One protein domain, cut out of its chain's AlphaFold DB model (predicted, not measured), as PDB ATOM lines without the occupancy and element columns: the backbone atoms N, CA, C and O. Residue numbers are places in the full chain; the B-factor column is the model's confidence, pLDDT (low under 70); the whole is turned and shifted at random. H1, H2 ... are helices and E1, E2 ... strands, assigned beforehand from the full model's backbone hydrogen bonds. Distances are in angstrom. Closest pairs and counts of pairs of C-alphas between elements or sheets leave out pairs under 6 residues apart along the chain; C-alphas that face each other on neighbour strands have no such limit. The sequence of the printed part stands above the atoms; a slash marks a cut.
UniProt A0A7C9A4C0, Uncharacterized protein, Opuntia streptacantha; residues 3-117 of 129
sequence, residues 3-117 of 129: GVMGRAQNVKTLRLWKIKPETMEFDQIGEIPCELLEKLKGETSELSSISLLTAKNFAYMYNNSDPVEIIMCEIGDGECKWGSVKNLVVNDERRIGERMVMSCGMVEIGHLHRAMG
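AT A GLANCE: This is residues 3 to 117 of the 129 residues of an uncharacterized protein of Opuntia streptacantha (UniProt A0A7C9A4C0). Two antiparallel sheets stand loosely and only partly face to face, with the short helix H1 filling the gap between them at one end, and E3 coming close to E7 along one side. The long stretch of residues 87 to 108, with no named element, loops out beyond the larger sheet and comes back past its other face; residues 107 to 117, with most of them in H2, stick out as a free tail. The printed part has 115 residues with seven named strands and two named helices, in the order E1 E2 E3 H1 E4 E5 E6 E7 H2; the sheets run E4 E5 E6 E7 and E1 E2 E3, and the class is mixed, helices and strands. The whole is only just compact, close to loose, with a radius of gyration of the C-alphas of 16.0 A, and spans 47 by 37 by 23 A.

HOW THE PARTS SIT: Begin with the larger sheet: E4, residues 51 to 55, E5, residues 58 to 62, E6, residues 69 to 75, and E7, residues 80 to 86. It is a meander, each strand the antiparallel neighbour of the one before, and it is strongly twisted, with C-alphas up to 5.3 A off its best plane. Look at N 53 and O 60, 2.9 A apart, for the hairpin of E4 and E5, at N 61 and O 71, 2.8 A, for that of E5 and E6, and at N 72 and O 83, 2.9 A, for that of E6 and E7. The smaller sheet is a second meander: E1, residues 3 to 7, E2, residues 10 to 20, and E3, residues 25 to 31. Its pairing is staggered: E2 pairs with E1 over residues 10 to 15, where N 5 and O 13 are 2.8 A apart, and with E3 over residues 15 to 20, where N 18 and O 27 are 2.8 A apart. Where the sheets come near, the closest C-alphas of E3 and E7 are those of Gly 30 and Cys 80, 5.5 A apart; E1 and E2 stay apart from E4, E5, E6 and E7. H1, residues 34 to 41, is on both sheets. It lies over E6 at a height over the sheet of 9.0 A and runs slantwise to the strands, at 38 degrees to E6 on the local plane; their closest C-alphas are those of Lys 39 and Glu 69, 6.2 A apart. On the smaller sheet H1 lies over E2 and runs across the strands, at 85 degrees to E2 on the local plane; the C-alphas of Thr 13 and Leu 37, 6.8 A apart, are the closest. H2, residues 109 to 116, is on neither sheet and apart from H1. In H1 and H2 every O i to N i+4 pair is within hydrogen-bond range.

IN THESE COORDINATES: Find C-alpha 3 at (111.492, 104.390, 145.535), where E1 begins. E2, the longest strand, covers 29.8 A from Asn 10 to Lys 20, and E3 covers 17.6 A. E4 starts at C-alpha 51, (111.627, 101.840, 155.612); E6 and E7 measure 19.2 A and 19.9 A. H2 ends at C-alpha 116, (127.994, 83.581, 171.957).

THE WHOLE: The C-alphas of Arg 7 and Gly 117, 49.6 A apart, are the two farthest apart. The printed part has no cut. The link from E7 to H2, 22 residues, is long. Mean pLDDT of the printed part is 87.4; look for values under 70 at residue 45 and residues 92 to 98.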
ATOM      1  N   GLY A   3     112.610 103.483 145.762       90.19
ATOM      2  CA  GLY A   3     111.492 104.390 145.535       90.19
ATOM      3  C   GLY A   3     110.262 103.666 145.023       90.19
ATOM      4  O   GLY A   3     110.342 102.765 144.187       90.19
ATOM      5  N   VAL A   4     109.128 104.085 145.568       91.19
ATOM      6  CA  VAL A   4     107.804 103.571 145.246       91.19
ATOM      7  C   VAL A   4     107.244 104.360 144.066       91.19
ATOM      8  O   VAL A   4     107.283 105.589 144.054       91.19
ATOM      9  N   MET A   5     106.720 103.655 143.069       91.50
ATOM     10  CA  MET A   5     106.205 104.237 141.835       91.50
ATOM     11  C   MET A   5     104.683 104.124 141.780       91.50
ATOM     12  O   MET A   5     104.114 103.051 141.990       91.50
ATOM     13  N   GLY A   6     104.017 105.220 141.419       89.00
ATOM     14  CA  GLY A   6     102.557 105.309 141.376       89.00
ATOM     15  C   GLY A   6     102.018 106.294 142.411       89.00
ATOM     16  O   GLY A   6     102.720 107.215 142.820       89.00
ATOM     17  N   ARG A   7     100.750 106.125 142.795       85.31
ATOM     18  CA  ARG A   7     100.121 106.903 143.877       85.31
ATOM     19  C   ARG A   7     100.091 106.053 145.142       85.31
ATOM     20  O   ARG A   7     100.071 104.836 145.028       85.31
ATOM     21  N   ALA A   8     100.013 106.667 146.320       78.62
ATOM     22  CA  ALA A   8      99.972 105.928 147.586       78.62
ATOM     23  C   ALA A   8      98.846 104.873 147.626       78.62
ATOM     24  O   ALA A   8      99.080 103.753 148.063       78.62
ATOM     25  N   GLN A   9      97.668 105.197 147.078       83.00
ATOM     26  CA  GLN A   9      96.505 104.297 146.985       83.00
ATOM     27  C   GLN A   9      96.596 103.273 145.844       83.00
ATOM     28  O   GLN A   9      95.738 102.409 145.705       83.00
ATOM     29  N   ASN A  10      97.578 103.424 144.956       86.25
ATOM     30  CA  ASN A  10      97.755 102.568 143.792       86.25
ATOM     31  C   ASN A  10      99.236 102.512 143.411       86.25
ATOM     32  O   ASN A  10      99.679 103.074 142.396       86.25
ATOM     33  N   VAL A  11     100.008 101.887 144.296       89.56
ATOM     34  CA  VAL A  11     101.424 101.626 144.069       89.56
ATOM     35  C   VAL A  11     101.558 100.539 143.017       89.56
ATOM     36  O   VAL A  11     101.059  99.423 143.187       89.56
ATOM     37  N   LYS A  12     102.255 100.881 141.933       92.12
ATOM     38  CA  LYS A  12     102.451 100.006 140.776       92.12
ATOM     39  C   LYS A  12     103.697  99.148 140.903       92.12
ATOM     40  O   LYS A  12     103.684  98.006 140.472       92.12
ATOM     41  N   THR A  13     104.779  99.720 141.427       94.75
ATOM     42  CA  THR A  13     106.061  99.024 141.562       94.75
ATOM     43  C   THR A  13     106.973  99.733 142.564       94.75
ATOM     44  O   THR A  13     106.693 100.853 142.994       94.75
ATOM     45  N   LEU A  14     108.075  99.082 142.917       94.31
ATOM     46  CA  LEU A  14     109.208  99.644 143.642       94.31
ATOM     47  C   LEU A  14     110.464  99.380 142.822       94.31
ATOM     48  O   LEU A  14     110.684  98.269 142.338       94.31
ATOM     49  N   ARG A  15     111.303 100.403 142.683       94.94
ATOM     50  CA  ARG A  15     112.551 100.317 141.927       94.94
ATOM     51  C   ARG A  15     113.750 100.678 142.782       94.94
ATOM     52  O   ARG A  15     113.647 101.439 143.747       94.94
ATOM     53  N   LEU A  16     114.886 100.108 142.399       94.31
ATOM     54  CA  LEU A  16     116.197 100.411 142.943       94.31
ATOM     55  C   LEU A  16     117.031 101.121 141.883       94.31
ATOM     56  O   LEU A  16     117.069 100.702 140.723       94.31
ATOM     57  N   TRP A  17     117.736 102.167 142.308       93.38
ATOM     58  CA  TRP A  17     118.658 102.916 141.463       93.38
ATOM     59  C   TRP A  17     120.045 102.999 142.081       93.38
ATOM     60  O   TRP A  17     120.191 103.263 143.285       93.38
ATOM     61  N   LYS A  18     121.054 102.847 141.228       91.56
ATOM     62  CA  LYS A  18     122.442 103.199 141.507       91.56
ATOM     63  C   LYS A  18     122.663 104.649 141.091       91.56
ATOM     64  O   LYS A  18     122.291 105.036 139.989       91.56
ATOM     65  N   ILE A  19     123.248 105.439 141.986       91.38
ATOM     66  CA  ILE A  19     123.675 106.805 141.677       91.38
ATOM     67  C   ILE A  19     125.140 106.737 141.265       91.38
ATOM     68  O   ILE A  19     125.931 106.115 141.977       91.38
ATOM     69  N   LYS A  20     125.491 107.385 140.156       93.06
ATOM     70  CA  LYS A  20     126.878 107.691 139.794       93.06
ATOM     71  C   LYS A  20     127.250 109.042 140.420       93.06
ATOM     72  O   LYS A  20     126.746 110.058 139.945       93.06
ATOM     73  N   PRO A  21     128.051 109.097 141.500       90.88
ATOM     74  CA  PRO A  21     128.289 110.346 142.231       90.88
ATOM     75  C   PRO A  21     128.930 111.448 141.385       90.88
ATOM     76  O   PRO A  21     128.718 112.626 141.647       90.88
ATOM     77  N   GLU A  22     129.705 111.074 140.372       95.25
ATOM     78  CA  GLU A  22     130.458 111.998 139.527       95.25
ATOM     79  C   GLU A  22     129.552 112.736 138.537       95.25
ATOM     80  O   GLU A  22     129.783 113.904 138.235       95.25
ATOM     81  N   THR A  23     128.518 112.058 138.034       94.62
ATOM     82  CA  THR A  23     127.604 112.588 137.011       94.62
ATOM     83  C   THR A  23     126.217 112.910 137.557       94.62
ATOM     84  O   THR A  23     125.426 113.557 136.877       94.62
ATOM     85  N   MET A  24     125.908 112.464 138.780       91.88
ATOM     86  CA  MET A  24     124.564 112.467 139.370       91.88
ATOM     87  C   MET A  24     123.516 111.747 138.506       91.88
ATOM     88  O   MET A  24     122.319 111.998 138.629       91.88
ATOM     89  N   GLU A  25     123.951 110.836 137.636       94.38
ATOM     90  CA  GLU A  25     123.056 109.981 136.859       94.38
ATOM     91  C   GLU A  25     122.504 108.834 137.711       94.38
ATOM     92  O   GLU A  25     123.144 108.355 138.655       94.38
ATOM     93  N   PHE A  26     121.318 108.358 137.327       92.69
ATOM     94  CA  PHE A  26     120.604 107.281 138.001       92.69
ATOM     95  C   PHE A  26     120.410 106.106 137.046       92.69
ATOM     96  O   PHE A  26     119.623 106.191 136.105       92.69
ATOM     97  N   ASP A  27     121.064 104.986 137.337       92.50
ATOM     98  CA  ASP A  27     120.843 103.737 136.613       92.50
ATOM     99  C   ASP A  27     119.849 102.879 137.398       92.50
ATOM    100  O   ASP A  27     120.060 102.596 138.581       92.50
ATOM    101  N   GLN A  28     118.754 102.455 136.763       93.56
ATOM    102  CA  GLN A  28     117.854 101.470 137.364       93.56
ATOM    103  C   GLN A  28     118.572 100.115 137.424       93.56
ATOM    104  O   GLN A  28     119.011  99.605 136.398       93.56
ATOM    105  N   ILE A  29     118.663  99.528 138.618       93.88
ATOM    106  CA  ILE A  29     119.379  98.260 138.856       93.88
ATOM    107  C   ILE A  29     118.460  97.110 139.264       93.88
ATOM    108  O   ILE A  29     118.867  95.952 139.236       93.88
ATOM    109  N   GLY A  30     117.222  97.411 139.651       94.12
ATOM    110  CA  GLY A  30     116.271  96.399 140.081       94.12
ATOM    111  C   GLY A  30     114.851  96.930 140.122       94.12
ATOM    112  O   GLY A  30     114.614  98.112 140.375       94.12
ATOM    113  N   GLU A  31     113.906  96.035 139.882       96.12
ATOM    114  CA  GLU A  31     112.483  96.258 140.082       96.12
ATOM    115  C   GLU A  31     111.946  95.103 140.927       96.12
ATOM    116  O   GLU A  31     112.337  93.953 140.717       96.12
ATOM    117  N   ILE A  32     111.111  95.417 141.915       96.25
ATOM    118  CA  ILE A  32     110.535  94.402 142.795       96.25
ATOM    119  C   ILE A  32     109.601  93.474 141.993       96.25
ATOM    120  O   ILE A  32     108.801  93.954 141.185       96.25
ATOM    121  N   PRO A  33     109.633  92.153 142.224       97.06
ATOM    122  CA  PRO A  33     108.615  91.248 141.702       97.06
ATOM    123  C   PRO A  33     107.221  91.570 142.259       97.06
ATOM    124  O   PRO A  33     107.084  91.866 143.448       97.06
ATOM    125  N   CYS A  34     106.175  91.437 141.436       94.94
ATOM    126  CA  CYS A  34     104.792  91.750 141.829       94.94
ATOM    127  C   CYS A  34     104.351  91.024 143.110       94.94
ATOM    128  O   CYS A  34     103.761  91.635 143.992       94.94
ATOM    129  N   GLU A  35     104.690  89.742 143.256       95.56
ATOM    130  CA  GLU A  35     104.336  88.952 144.444       95.56
ATOM    131  C   GLU A  35     104.937  89.522 145.735       95.56
ATOM    132  O   GLU A  35     104.310  89.497 146.793       95.56
ATOM    133  N   LEU A  36     106.154  90.064 145.656       96.56
ATOM    134  CA  LEU A  36     106.829  90.674 146.797       96.56
ATOM    135  C   LEU A  36     106.334  92.097 147.059       96.56
ATOM    136  O   LEU A  36     106.337  92.534 148.207       96.56
ATOM    137  N   LEU A  37     105.869  92.803 146.025       94.12
ATOM    138  CA  LEU A  37     105.205  94.091 146.192       94.12
ATOM    139  C   LEU A  37     103.901  93.956 146.980       94.12
ATOM    140  O   LEU A  37     103.653  94.764 147.869       94.12
ATOM    141  N   GLU A  38     103.087  92.940 146.690       92.69
ATOM    142  CA  GLU A  38     101.844  92.704 147.433       92.69
ATOM    143  C   GLU A  38     102.126  92.338 148.895       92.69
ATOM    144  O   GLU A  38     101.495  92.876 149.800       92.69
ATOM    145  N   LYS A  39     103.162  91.528 149.154       93.75
ATOM    146  CA  LYS A  39     103.632  91.281 150.527       93.75
ATOM    147  C   LYS A  39     104.095  92.554 151.236       93.75
ATOM    148  O   LYS A  39     103.841  92.706 152.422       93.75
ATOM    149  N   LEU A  40     104.774  93.456 150.523       92.56
ATOM    150  CA  LEU A  40     105.239  94.728 151.078       92.56
ATOM    151  C   LEU A  40     104.082  95.673 151.414       92.56
ATOM    152  O   LEU A  40     104.174  96.406 152.391       92.56
ATOM    153  N   LYS A  41     103.010  95.683 150.613       90.44
ATOM    154  CA  LYS A  41     101.797  96.460 150.912       90.44
ATOM    155  C   LYS A  41     101.126  95.964 152.196       90.44
ATOM    156  O   LYS A  41     100.676  96.787 152.992       90.44
ATOM    157  N   GLY A  42     101.150  94.650 152.424       85.88
ATOM    158  CA  GLY A  42     100.538  94.022 153.589       85.88
ATOM    159  C   GLY A  42      99.015  93.979 153.467       85.88
ATOM    160  O   GLY A  42      98.471  93.878 152.368       85.88
ATOM    161  N   GLU A  43      98.314  94.063 154.594       82.50
ATOM    162  CA  GLU A  43      96.846  94.125 154.644       82.50
ATOM    163  C   GLU A  43      96.308  95.480 154.159       82.50
ATOM    164  O   GLU A  43      95.141  95.608 153.781       82.50
ATOM    165  N   THR A  44      97.161  96.506 154.145       70.38
ATOM    166  CA  THR A  44      96.809  97.833 153.649       70.38
ATOM    167  C   THR A  44      96.984  97.916 152.135       70.38
ATOM    168  O   THR A  44      98.074  97.706 151.613       70.38
ATOM    169  N   SER A  45      95.939  98.329 151.417       69.62
ATOM    170  CA  SER A  45      96.038  98.632 149.978       69.62
ATOM    171  C   SER A  45      96.877  99.884 149.680       69.62
ATOM    172  O   SER A  45      97.199 100.157 148.522       69.62
ATOM    173  N   GLU A  46      97.205 100.667 150.711       79.38
ATOM    174  CA  GLU A  46      97.940 101.922 150.602       79.38
ATOM    175  C   GLU A  46      99.373 101.771 151.112       79.38
ATOM    176  O   GLU A  46      99.604 101.304 152.223       79.38
ATOM    177  N   LEU A  47     100.341 102.242 150.327       83.12
ATOM    178  CA  LEU A  47     101.746 102.271 150.725       83.12
ATOM    179  C   LEU A  47     102.295 103.685 150.517       83.12
ATOM    180  O   LEU A  47     102.729 104.060 149.428       83.12
ATOM    181  N   SER A  48     102.221 104.495 151.576       73.00
ATOM    182  CA  SER A  48     102.658 105.899 151.570       73.00
ATOM    183  C   SER A  48     104.158 106.061 151.815       73.00
ATOM    184  O   SER A  48     104.771 107.003 151.314       73.00
ATOM    185  N   SER A  49     104.760 105.147 152.577       79.94
ATOM    186  CA  SER A  49     106.187 105.141 152.878       79.94
ATOM    187  C   SER A  49     106.692 103.720 153.105       79.94
ATOM    188  O   SER A  49     105.930 102.820 153.454       79.94
ATOM    189  N   ILE A  50     107.995 103.540 152.918       89.81
ATOM    190  CA  ILE A  50     108.718 102.316 153.254       89.81
ATOM    191  C   ILE A  50     109.910 102.687 154.124       89.81
ATOM    192  O   ILE A  50     110.498 103.760 153.957       89.81
ATOM    193  N   SER A  51     110.296 101.789 155.019       91.75
ATOM    194  CA  SER A  51     111.627 101.840 155.612       91.75
ATOM    195  C   SER A  51     112.613 101.094 154.732       91.75
ATOM    196  O   SER A  51     112.279 100.061 154.154       91.75
ATOM    197  N   LEU A  52     113.831 101.626 154.645       93.31
ATOM    198  CA  LEU A  52     114.941 101.033 153.915       93.31
ATOM    199  C   LEU A  52     116.142 100.920 154.850       93.31
ATOM    200  O   LEU A  52     116.622 101.921 155.379       93.31
ATOM    201  N   LEU A  53     116.647  99.704 155.002       94.31
ATOM    202  CA  LEU A  53     117.891  99.411 155.697       94.31
ATOM    203  C   LEU A  53     118.866  98.787 154.706       94.31
ATOM    204  O   LEU A  53     118.479  97.949 153.895       94.31
ATOM    205  N   THR A  54     120.133  99.180 154.758       92.62
ATOM    206  CA  THR A  54     121.145  98.690 153.817       92.62
ATOM    207  C   THR A  54     122.411  98.281 154.543       92.62
ATOM    208  O   THR A  54     122.947  99.052 155.337       92.62
ATOM    209  N   ALA A  55     122.927  97.101 154.220       92.50
ATOM    210  CA  ALA A  55     124.207  96.618 154.712       92.50
ATOM    211  C   ALA A  55     124.969  95.967 153.557       92.50
ATOM    212  O   ALA A  55     124.567  94.921 153.046       92.50
ATOM    213  N   LYS A  56     126.094  96.576 153.162       90.69
ATOM    214  CA  LYS A  56     126.918  96.124 152.031       90.69
ATOM    215  C   LYS A  56     126.073  96.012 150.752       90.69
ATOM    216  O   LYS A  56     125.583  97.022 150.262       90.69
ATOM    217  N   ASN A  57     125.873  94.792 150.263       92.81
ATOM    218  CA  ASN A  57     125.168  94.493 149.022       92.81
ATOM    219  C   ASN A  57     123.701  94.115 149.270       92.81
ATOM    220  O   ASN A  57     123.037  93.655 148.355       92.81
ATOM    221  N   PHE A  58     123.193  94.256 150.495       93.69
ATOM    222  CA  PHE A  58     121.820  93.900 150.833       93.69
ATOM    223  C   PHE A  58     120.999  95.138 151.160       93.69
ATOM    224  O   PHE A  58     121.443  96.011 151.914       93.69
ATOM    225  N   ALA A  59     119.781  95.170 150.632       94.56
ATOM    226  CA  ALA A  59     118.733  96.101 151.011       94.56
ATOM    227  C   ALA A  59     117.572  95.335 151.652       94.56
ATOM    228  O   ALA A  59     117.141  94.305 151.136       94.56
ATOM    229  N   TYR A  60     117.057  95.861 152.755       95.12
ATOM    230  CA  TYR A  60     115.886  95.361 153.463       95.12
ATOM    231  C   TYR A  60     114.822  96.451 153.463       95.12
ATOM    232  O   TYR A  60     115.112  97.604 153.786       95.12
ATOM    233  N   MET A  61     113.603  96.090 153.084       94.69
ATOM    234  CA  MET A  61     112.471  97.000 152.952       94.69
ATOM    235  C   MET A  61     111.267  96.440 153.690       94.69
ATOM    236  O   MET A  61     110.991  95.245 153.613       94.69
ATOM    237  N   TYR A  62     110.538  97.305 154.382       92.19
ATOM    238  CA  TYR A  62     109.306  96.926 155.067       92.19
ATOM    239  C   TYR A  62     108.347  98.116 155.151       92.19
ATOM    240  O   TYR A  62     108.767  99.280 155.131       92.19
ATOM    241  N   ASN A  63     107.052  97.815 155.234       89.69
ATOM    242  CA  ASN A  63     106.014  98.805 155.494       89.69
ATOM    243  C   ASN A  63     106.010  99.141 156.990       89.69
ATOM    244  O   ASN A  63     105.903  98.261 157.835       89.69
ATOM    245  N   ASN A  64     106.152 100.424 157.325       84.62
ATOM    246  CA  ASN A  64     106.173 100.868 158.721       84.62
ATOM    247  C   ASN A  64     104.822 100.707 159.423       84.62
ATOM    248  O   ASN A  64     104.795 100.554 160.641       84.62
ATOM    249  N   SER A  65     103.729 100.774 158.664       81.94
ATOM    250  CA  SER A  65     102.368 100.623 159.180       81.94
ATOM    251  C   SER A  65     101.969  99.156 159.329       81.94
ATOM    252  O   SER A  65     101.147  98.840 160.182       81.94
ATOM    253  N   ASP A  66     102.556  98.273 158.518       85.06
ATOM    254  CA  ASP A  66     102.298  96.832 158.538       85.06
ATOM    255  C   ASP A  66     103.593  96.023 158.291       85.06
ATOM    256  O   ASP A  66     103.853  95.557 157.177       85.06
ATOM    257  N   PRO A  67     104.470  95.881 159.306       87.19
ATOM    258  CA  PRO A  67     105.805  95.302 159.139       87.19
ATOM    259  C   PRO A  67     105.826  93.759 159.152       87.19
ATOM    260  O   PRO A  67     106.812  93.165 159.591       87.19
ATOM    261  N   VAL A  68     104.754  93.092 158.708       88.62
ATOM    262  CA  VAL A  68     104.601  91.619 158.748       88.62
ATOM    263  C   VAL A  68     105.577  90.888 157.835       88.62
ATOM    264  O   VAL A  68     106.045  89.800 158.170       88.62
ATOM    265  N   GLU A  69     105.907  91.473 156.690       92.69
ATOM    266  CA  GLU A  69     106.885  90.930 155.751       92.69
ATOM    267  C   GLU A  69     108.044  91.911 155.593       92.69
ATOM    268  O   GLU A  69     107.864  93.114 155.397       92.69
ATOM    269  N   ILE A  70     109.256  91.368 155.662       94.44
ATOM    270  CA  ILE A  70     110.486  92.089 155.357       94.44
ATOM    271  C   ILE A  70     110.954  91.602 153.994       94.44
ATOM    272  O   ILE A  70     111.302  90.433 153.820       94.44
ATOM    273  N   ILE A  71     110.973  92.505 153.022       96.44
ATOM    274  CA  ILE A  71     111.489  92.234 151.685       96.44
ATOM    275  C   ILE A  71     113.000  92.427 151.702       96.44
ATOM    276  O   ILE A  71     113.498  93.433 152.203       96.44
ATOM    277  N   MET A  72     113.733  91.483 151.126       96.06
ATOM    278  CA  MET A  72     115.179  91.568 150.960       96.06
ATOM    279  C   MET A  72     115.556  91.589 149.486       96.06
ATOM    280  O   MET A  72     114.913  90.950 148.652       96.06
ATOM    281  N   CYS A  73     116.627  92.308 149.187       96.81
ATOM    282  CA  CYS A  73     117.247  92.346 147.878       96.81
ATOM    283  C   CYS A  73     118.761  92.219 148.035       96.81
ATOM    284  O   CYS A  73     119.390  93.075 148.660       96.81
ATOM    285  N   GLU A  74     119.344  91.177 147.448       95.94
ATOM    286  CA  GLU A  74     120.783  91.090 147.208       95.94
ATOM    287  C   GLU A  74     121.100  91.806 145.892       95.94
ATOM    288  O   GLU A  74     120.569  91.462 144.836       95.94
ATOM    289  N   ILE A  75     121.943  92.828 145.970       94.25
ATOM    290  CA  ILE A  75     122.395  93.650 144.852       94.25
ATOM    291  C   ILE A  75     123.688  93.029 144.318       94.25
ATOM    292  O   ILE A  75     124.748  93.162 144.934       94.25
ATOM    293  N   GLY A  76     123.586  92.328 143.192       89.56
ATOM    294  CA  GLY A  76     124.720  91.758 142.473       89.56
ATOM    295  C   GLY A  76     125.177  92.622 141.297       89.56
ATOM    296  O   GLY A  76     124.620  93.684 141.006       89.56
ATOM    297  N   ASP A  77     126.190  92.130 140.585       83.81
ATOM    298  CA  ASP A  77     126.682  92.749 139.357       83.81
ATOM    299  C   ASP A  77     125.742  92.419 138.189       83.81
ATOM    300  O   ASP A  77     125.888  91.413 137.502       83.81
ATOM    301  N   GLY A  78     124.746  93.281 137.985       78.25
ATOM    302  CA  GLY A  78     123.811  93.212 136.856       78.25
ATOM    303  C   GLY A  78     122.459  92.567 137.164       78.25
ATOM    304  O   GLY A  78     121.546  92.693 136.353       78.25
ATOM    305  N   GLU A  79     122.290  91.951 138.336       88.44
ATOM    306  CA  GLU A  79     121.000  91.416 138.780       88.44
ATOM    307  C   GLU A  79     120.713  91.702 140.257       88.44
ATOM    308  O   GLU A  79     121.610  91.765 141.099       88.44
ATOM    309  N   CYS A  80     119.425  91.854 140.566       95.00
ATOM    310  CA  CYS A  80     118.913  91.933 141.927       95.00
ATOM    311  C   CYS A  80     118.188  90.628 142.258       95.00
ATOM    312  O   CYS A  80     117.220  90.273 141.578       95.00
ATOM    313  N   LYS A  81     118.621  89.928 143.311       96.69
ATOM    314  CA  LYS A  81     117.926  88.735 143.808       96.69
ATOM    315  C   LYS A  81     117.004  89.130 144.940       96.69
ATOM    316  O   LYS A  81     117.448  89.661 145.955       96.69
ATOM    317  N   TRP A  82     115.723  88.858 144.758       97.38
ATOM    318  CA  TRP A  82     114.686  89.273 145.687       97.38
ATOM    319  C   TRP A  82     114.181  88.104 146.524       97.38
ATOM    320  O   TRP A  82     114.100  86.972 146.052       97.38
ATOM    321  N   GLY A  83     113.789  88.395 147.759       97.50
ATOM    322  CA  GLY A  83     113.148  87.443 148.656       97.50
ATOM    323  C   GLY A  83     112.316  88.149 149.719       97.50
ATOM    324  O   GLY A  83     112.295  89.380 149.793       97.50
ATOM    325  N   SER A  84     111.640  87.375 150.564       96.94
ATOM    326  CA  SER A  84     110.981  87.909 151.755       96.94
ATOM    327  C   SER A  84     111.134  86.980 152.950       96.94
ATOM    328  O   SER A  84     111.323  85.771 152.798       96.94
ATOM    329  N   VAL A  85     111.064  87.565 154.142       94.75
ATOM    330  CA  VAL A  85     111.037  86.852 155.416       94.75
ATOM    331  C   VAL A  85     109.894  87.398 156.256       94.75
ATOM    332  O   VAL A  85     109.762  88.610 156.441       94.75
ATOM    333  N   LYS A  86     109.110  86.480 156.823       91.94
ATOM    334  CA  LYS A  86     108.066  86.811 157.788       91.94
ATOM    335  C   LYS A  86     108.665  87.366 159.067       91.94
ATOM    336  O   LYS A  86     109.569  86.777 159.665       91.94
ATOM    337  N   ASN A  87     108.090  88.459 159.529       87.94
ATOM    338  CA  ASN A  87     108.439  89.079 160.783       87.94
ATOM    339  C   ASN A  87     107.673  88.431 161.938       87.94
ATOM    340  O   ASN A  87     106.565  88.832 162.283       87.94
ATOM    341  N   LEU A  88     108.287  87.426 162.559       85.25
ATOM    342  CA  LEU A  88     107.670  86.657 163.647       85.25
ATOM    343  C   LEU A  88     107.497  87.452 164.954       85.25
ATOM    344  O   LEU A  88     106.871  86.960 165.888       85.25
ATOM    345  N   VAL A  89     108.073  88.656 165.050       79.75
ATOM    346  CA  VAL A  89     107.931  89.527 166.228       79.75
ATOM    347  C   VAL A  89     106.580  90.247 166.224       79.75
ATOM    348  O   VAL A  89     106.065  90.571 167.296       79.75
ATOM    349  N   VAL A  90     106.016  90.481 165.034       75.50
ATOM    350  CA  VAL A  90     104.732  91.159 164.842       75.50
ATOM    351  C   VAL A  90     103.610  90.150 165.059       75.50
ATOM    352  O   VAL A  90     103.468  89.196 164.299       75.50
ATOM    353  N   ASN A  91     102.801  90.372 166.089       70.81
ATOM    354  CA  ASN A  91     101.527  89.689 166.296       70.81
ATOM    355  C   ASN A  91     100.419  90.736 166.502       70.81
ATOM    356  O   ASN A  91     100.719  91.901 166.772       70.81
ATOM    357  N   ASP A  92      99.156  90.336 166.361       66.31
ATOM    358  CA  ASP A  92      98.015  91.266 166.385       66.31
ATOM    359  C   ASP A  92      97.933  92.080 167.687       66.31
ATOM    360  O   ASP A  92      97.571  93.254 167.664       66.31
ATOM    361  N   GLU A  93      98.359  91.496 168.810       60.91
ATOM    362  CA  GLU A  93      98.406  92.162 170.117       60.91
ATOM    363  C   GLU A  93      99.492  93.251 170.199       60.91
ATOM    364  O   GLU A  93      99.290  94.266 170.859       60.91
ATOM    365  N   ARG A  94     100.630  93.078 169.509       59.44
ATOM    366  CA  ARG A  94     101.759  94.030 169.486       59.44
ATOM    367  C   ARG A  94     101.666  95.075 168.376       59.44
ATOM    368  O   ARG A  94     102.405  96.055 168.404       59.44
ATOM    369  N   ARG A  95     100.766  94.906 167.398       60.66
ATOM    370  CA  ARG A  95     100.533  95.904 166.333       60.66
ATOM    371  C   ARG A  95      99.962  97.220 166.880       60.66
ATOM    372  O   ARG A  95     100.164  98.270 166.275       60.66
ATOM    373  N   ILE A  96      99.269  97.186 168.021       54.00
ATOM    374  CA  ILE A  96      98.635  98.362 168.627       54.00
ATOM    375  C   ILE A  96      99.506  98.874 169.782       54.00
ATOM    376  O   ILE A  96      99.517  98.310 170.868       54.00
ATOM    377  N   GLY A  97     100.215  99.984 169.557       59.50
ATOM    378  CA  GLY A  97     100.896 100.747 170.615       59.50
ATOM    379  C   GLY A  97     102.400 100.501 170.778       59.50
ATOM    380  O   GLY A  97     103.058 101.309 171.435       59.50
ATOM    381  N   GLU A  98     102.977  99.475 170.147       67.38
ATOM    382  CA  GLU A  98     104.430  99.248 170.138       67.38
ATOM    383  C   GLU A  98     105.065  99.714 168.819       67.38
ATOM    384  O   GLU A  98     104.598  99.406 167.724       67.38
ATOM    385  N   ARG A  99     106.170 100.466 168.907       70.56
ATOM    386  CA  ARG A  99     106.942 100.884 167.730       70.56
ATOM    387  C   ARG A  99     108.018  99.848 167.430       70.56
ATOM    388  O   ARG A  99     108.954  99.685 168.211       70.56
ATOM    389  N   MET A 100     107.951  99.225 166.256       77.25
ATOM    390  CA  MET A 100     109.052  98.397 165.774       77.25
ATOM    391  C   MET A 100     110.253  99.262 165.370       77.25
ATOM    392  O   MET A 100     110.126 100.231 164.618       77.25
ATOM    393  N   VAL A 101     111.436  98.872 165.845       80.25
ATOM    394  CA  VAL A 101     112.721  99.417 165.400       80.25
ATOM    395  C   VAL A 101     113.537  98.278 164.820       80.25
ATOM    396  O   VAL A 101     113.793  97.283 165.494       80.25
ATOM    397  N   MET A 102     113.953  98.434 163.568       84.50
ATOM    398  CA  MET A 102     114.796  97.471 162.881       84.50
ATOM    399  C   MET A 102     116.141  98.117 162.548       84.50
ATOM    400  O   MET A 102     116.221  99.306 162.246       84.50
ATOM    401  N   SER A 103     117.206  97.325 162.625       89.75
ATOM    402  CA  SER A 103     118.556  97.721 162.236       89.75
ATOM    403  C   SER A 103     119.192  96.588 161.441       89.75
ATOM    404  O   SER A 103     118.836  95.422 161.617       89.75
ATOM    405  N   CYS A 104     120.129  96.924 160.562       89.62
ATOM    406  CA  CYS A 104     120.927  95.950 159.832       89.62
ATOM    407  C   CYS A 104     122.413  96.217 160.071       89.62
ATOM    408  O   CYS A 104     122.855  97.364 160.130       89.62
ATOM    409  N   GLY A 105     123.196  95.150 160.169       88.12
ATOM    410  CA  GLY A 105     124.637  95.237 160.354       88.12
ATOM    411  C   GLY A 105     125.336  94.015 159.785       88.12
ATOM    412  O   GLY A 105     124.736  92.952 159.629       88.12
ATOM    413  N   MET A 106     126.617  94.174 159.467       86.44
ATOM    414  CA  MET A 106     127.468  93.066 159.058       86.44
ATOM    415  C   MET A 106     128.139  92.476 160.292       86.44
ATOM    416  O   MET A 106     128.801  93.195 161.042       86.44
ATOM    417  N   VAL A 107     127.988  91.171 160.491       84.81
ATOM    418  CA  VAL A 107     128.641  90.459 161.588       84.81
ATOM    419  C   VAL A 107     129.404  89.277 161.016       84.81
ATOM    420  O   VAL A 107     128.825  88.389 160.396       84.81
ATOM    421  N   GLU A 108     130.717  89.267 161.218       88.44
ATOM    422  CA  GLU A 108     131.552  88.120 160.872       88.44
ATOM    423  C   GLU A 108     131.277  86.946 161.812       88.44
ATOM    424  O   GLU A 108     130.998  87.125 163.001       88.44
ATOM    425  N   ILE A 109     131.445  85.720 161.313       88.88
ATOM    426  CA  ILE A 109     131.243  84.513 162.123       88.88
ATOM    427  C   ILE A 109     132.152  84.486 163.362       88.88
ATOM    428  O   ILE A 109     131.734  84.058 164.435       88.88
ATOM    429  N   GLY A 110     133.367  85.037 163.262       90.38
ATOM    430  CA  GLY A 110     134.275  85.187 164.401       90.38
ATOM    431  C   GLY A 110     133.728  86.126 165.484       90.38
ATOM    432  O   GLY A 110     133.881  85.854 166.678       90.38
ATOM    433  N   HIS A 111     133.032  87.198 165.092       88.06
ATOM    434  CA  HIS A 111     132.341  88.086 166.028       88.06
ATOM    435  C   HIS A 111     131.149  87.387 166.686       88.06
ATOM    436  O   HIS A 111     130.971  87.534 167.896       88.06
ATOM    437  N   LEU A 112     130.391  86.582 165.933       84.81
ATOM    438  CA  LEU A 112     129.299  85.768 166.477       84.81
ATOM    439  C   LEU A 112     129.812  84.753 167.501       84.81
ATOM    440  O   LEU A 112     129.308  84.716 168.619       84.81
ATOM    441  N   HIS A 113     130.862  83.991 167.185       86.50
ATOM    442  CA  HIS A 113     131.454  83.041 168.133       86.50
ATOM    443  C   HIS A 113     131.934  83.722 169.415       86.50
ATOM    444  O   HIS A 113     131.674  83.237 170.515       86.50
ATOM    445  N   ARG A 114     132.579  84.888 169.296       84.62
ATOM    446  CA  ARG A 114     132.989  85.679 170.460       84.62
ATOM    447  C   ARG A 114     131.786  86.185 171.260       84.62
ATOM    448  O   ARG A 114     131.869  86.262 172.485       84.62
ATOM    449  N   ALA A 115     130.702  86.571 170.584       82.31
ATOM    450  CA  ALA A 115     129.470  87.051 171.207       82.31
ATOM    451  C   ALA A 115     128.720  85.960 171.972       82.31
ATOM    452  O   ALA A 115     128.256  86.224 173.076       82.31
ATOM    453  N   MET A 116     128.669  84.757 171.403       79.81
ATOM    454  CA  MET A 116     127.994  83.581 171.957       79.81
ATOM    455  C   MET A 116     128.834  82.824 172.995       79.81
ATOM    456  O   MET A 116     128.337  81.893 173.623       79.81
ATOM    457  N   GLY A 117     130.107  83.191 173.173       78.81
ATOM    458  CA  GLY A 117     130.947  82.646 174.236       78.81
ATOM    459  C   GLY A 117     130.384  82.955 175.635       78.81
ATOM    460  O   GLY A 117     129.598  83.888 175.784       78.81
TER     461      GLY A 117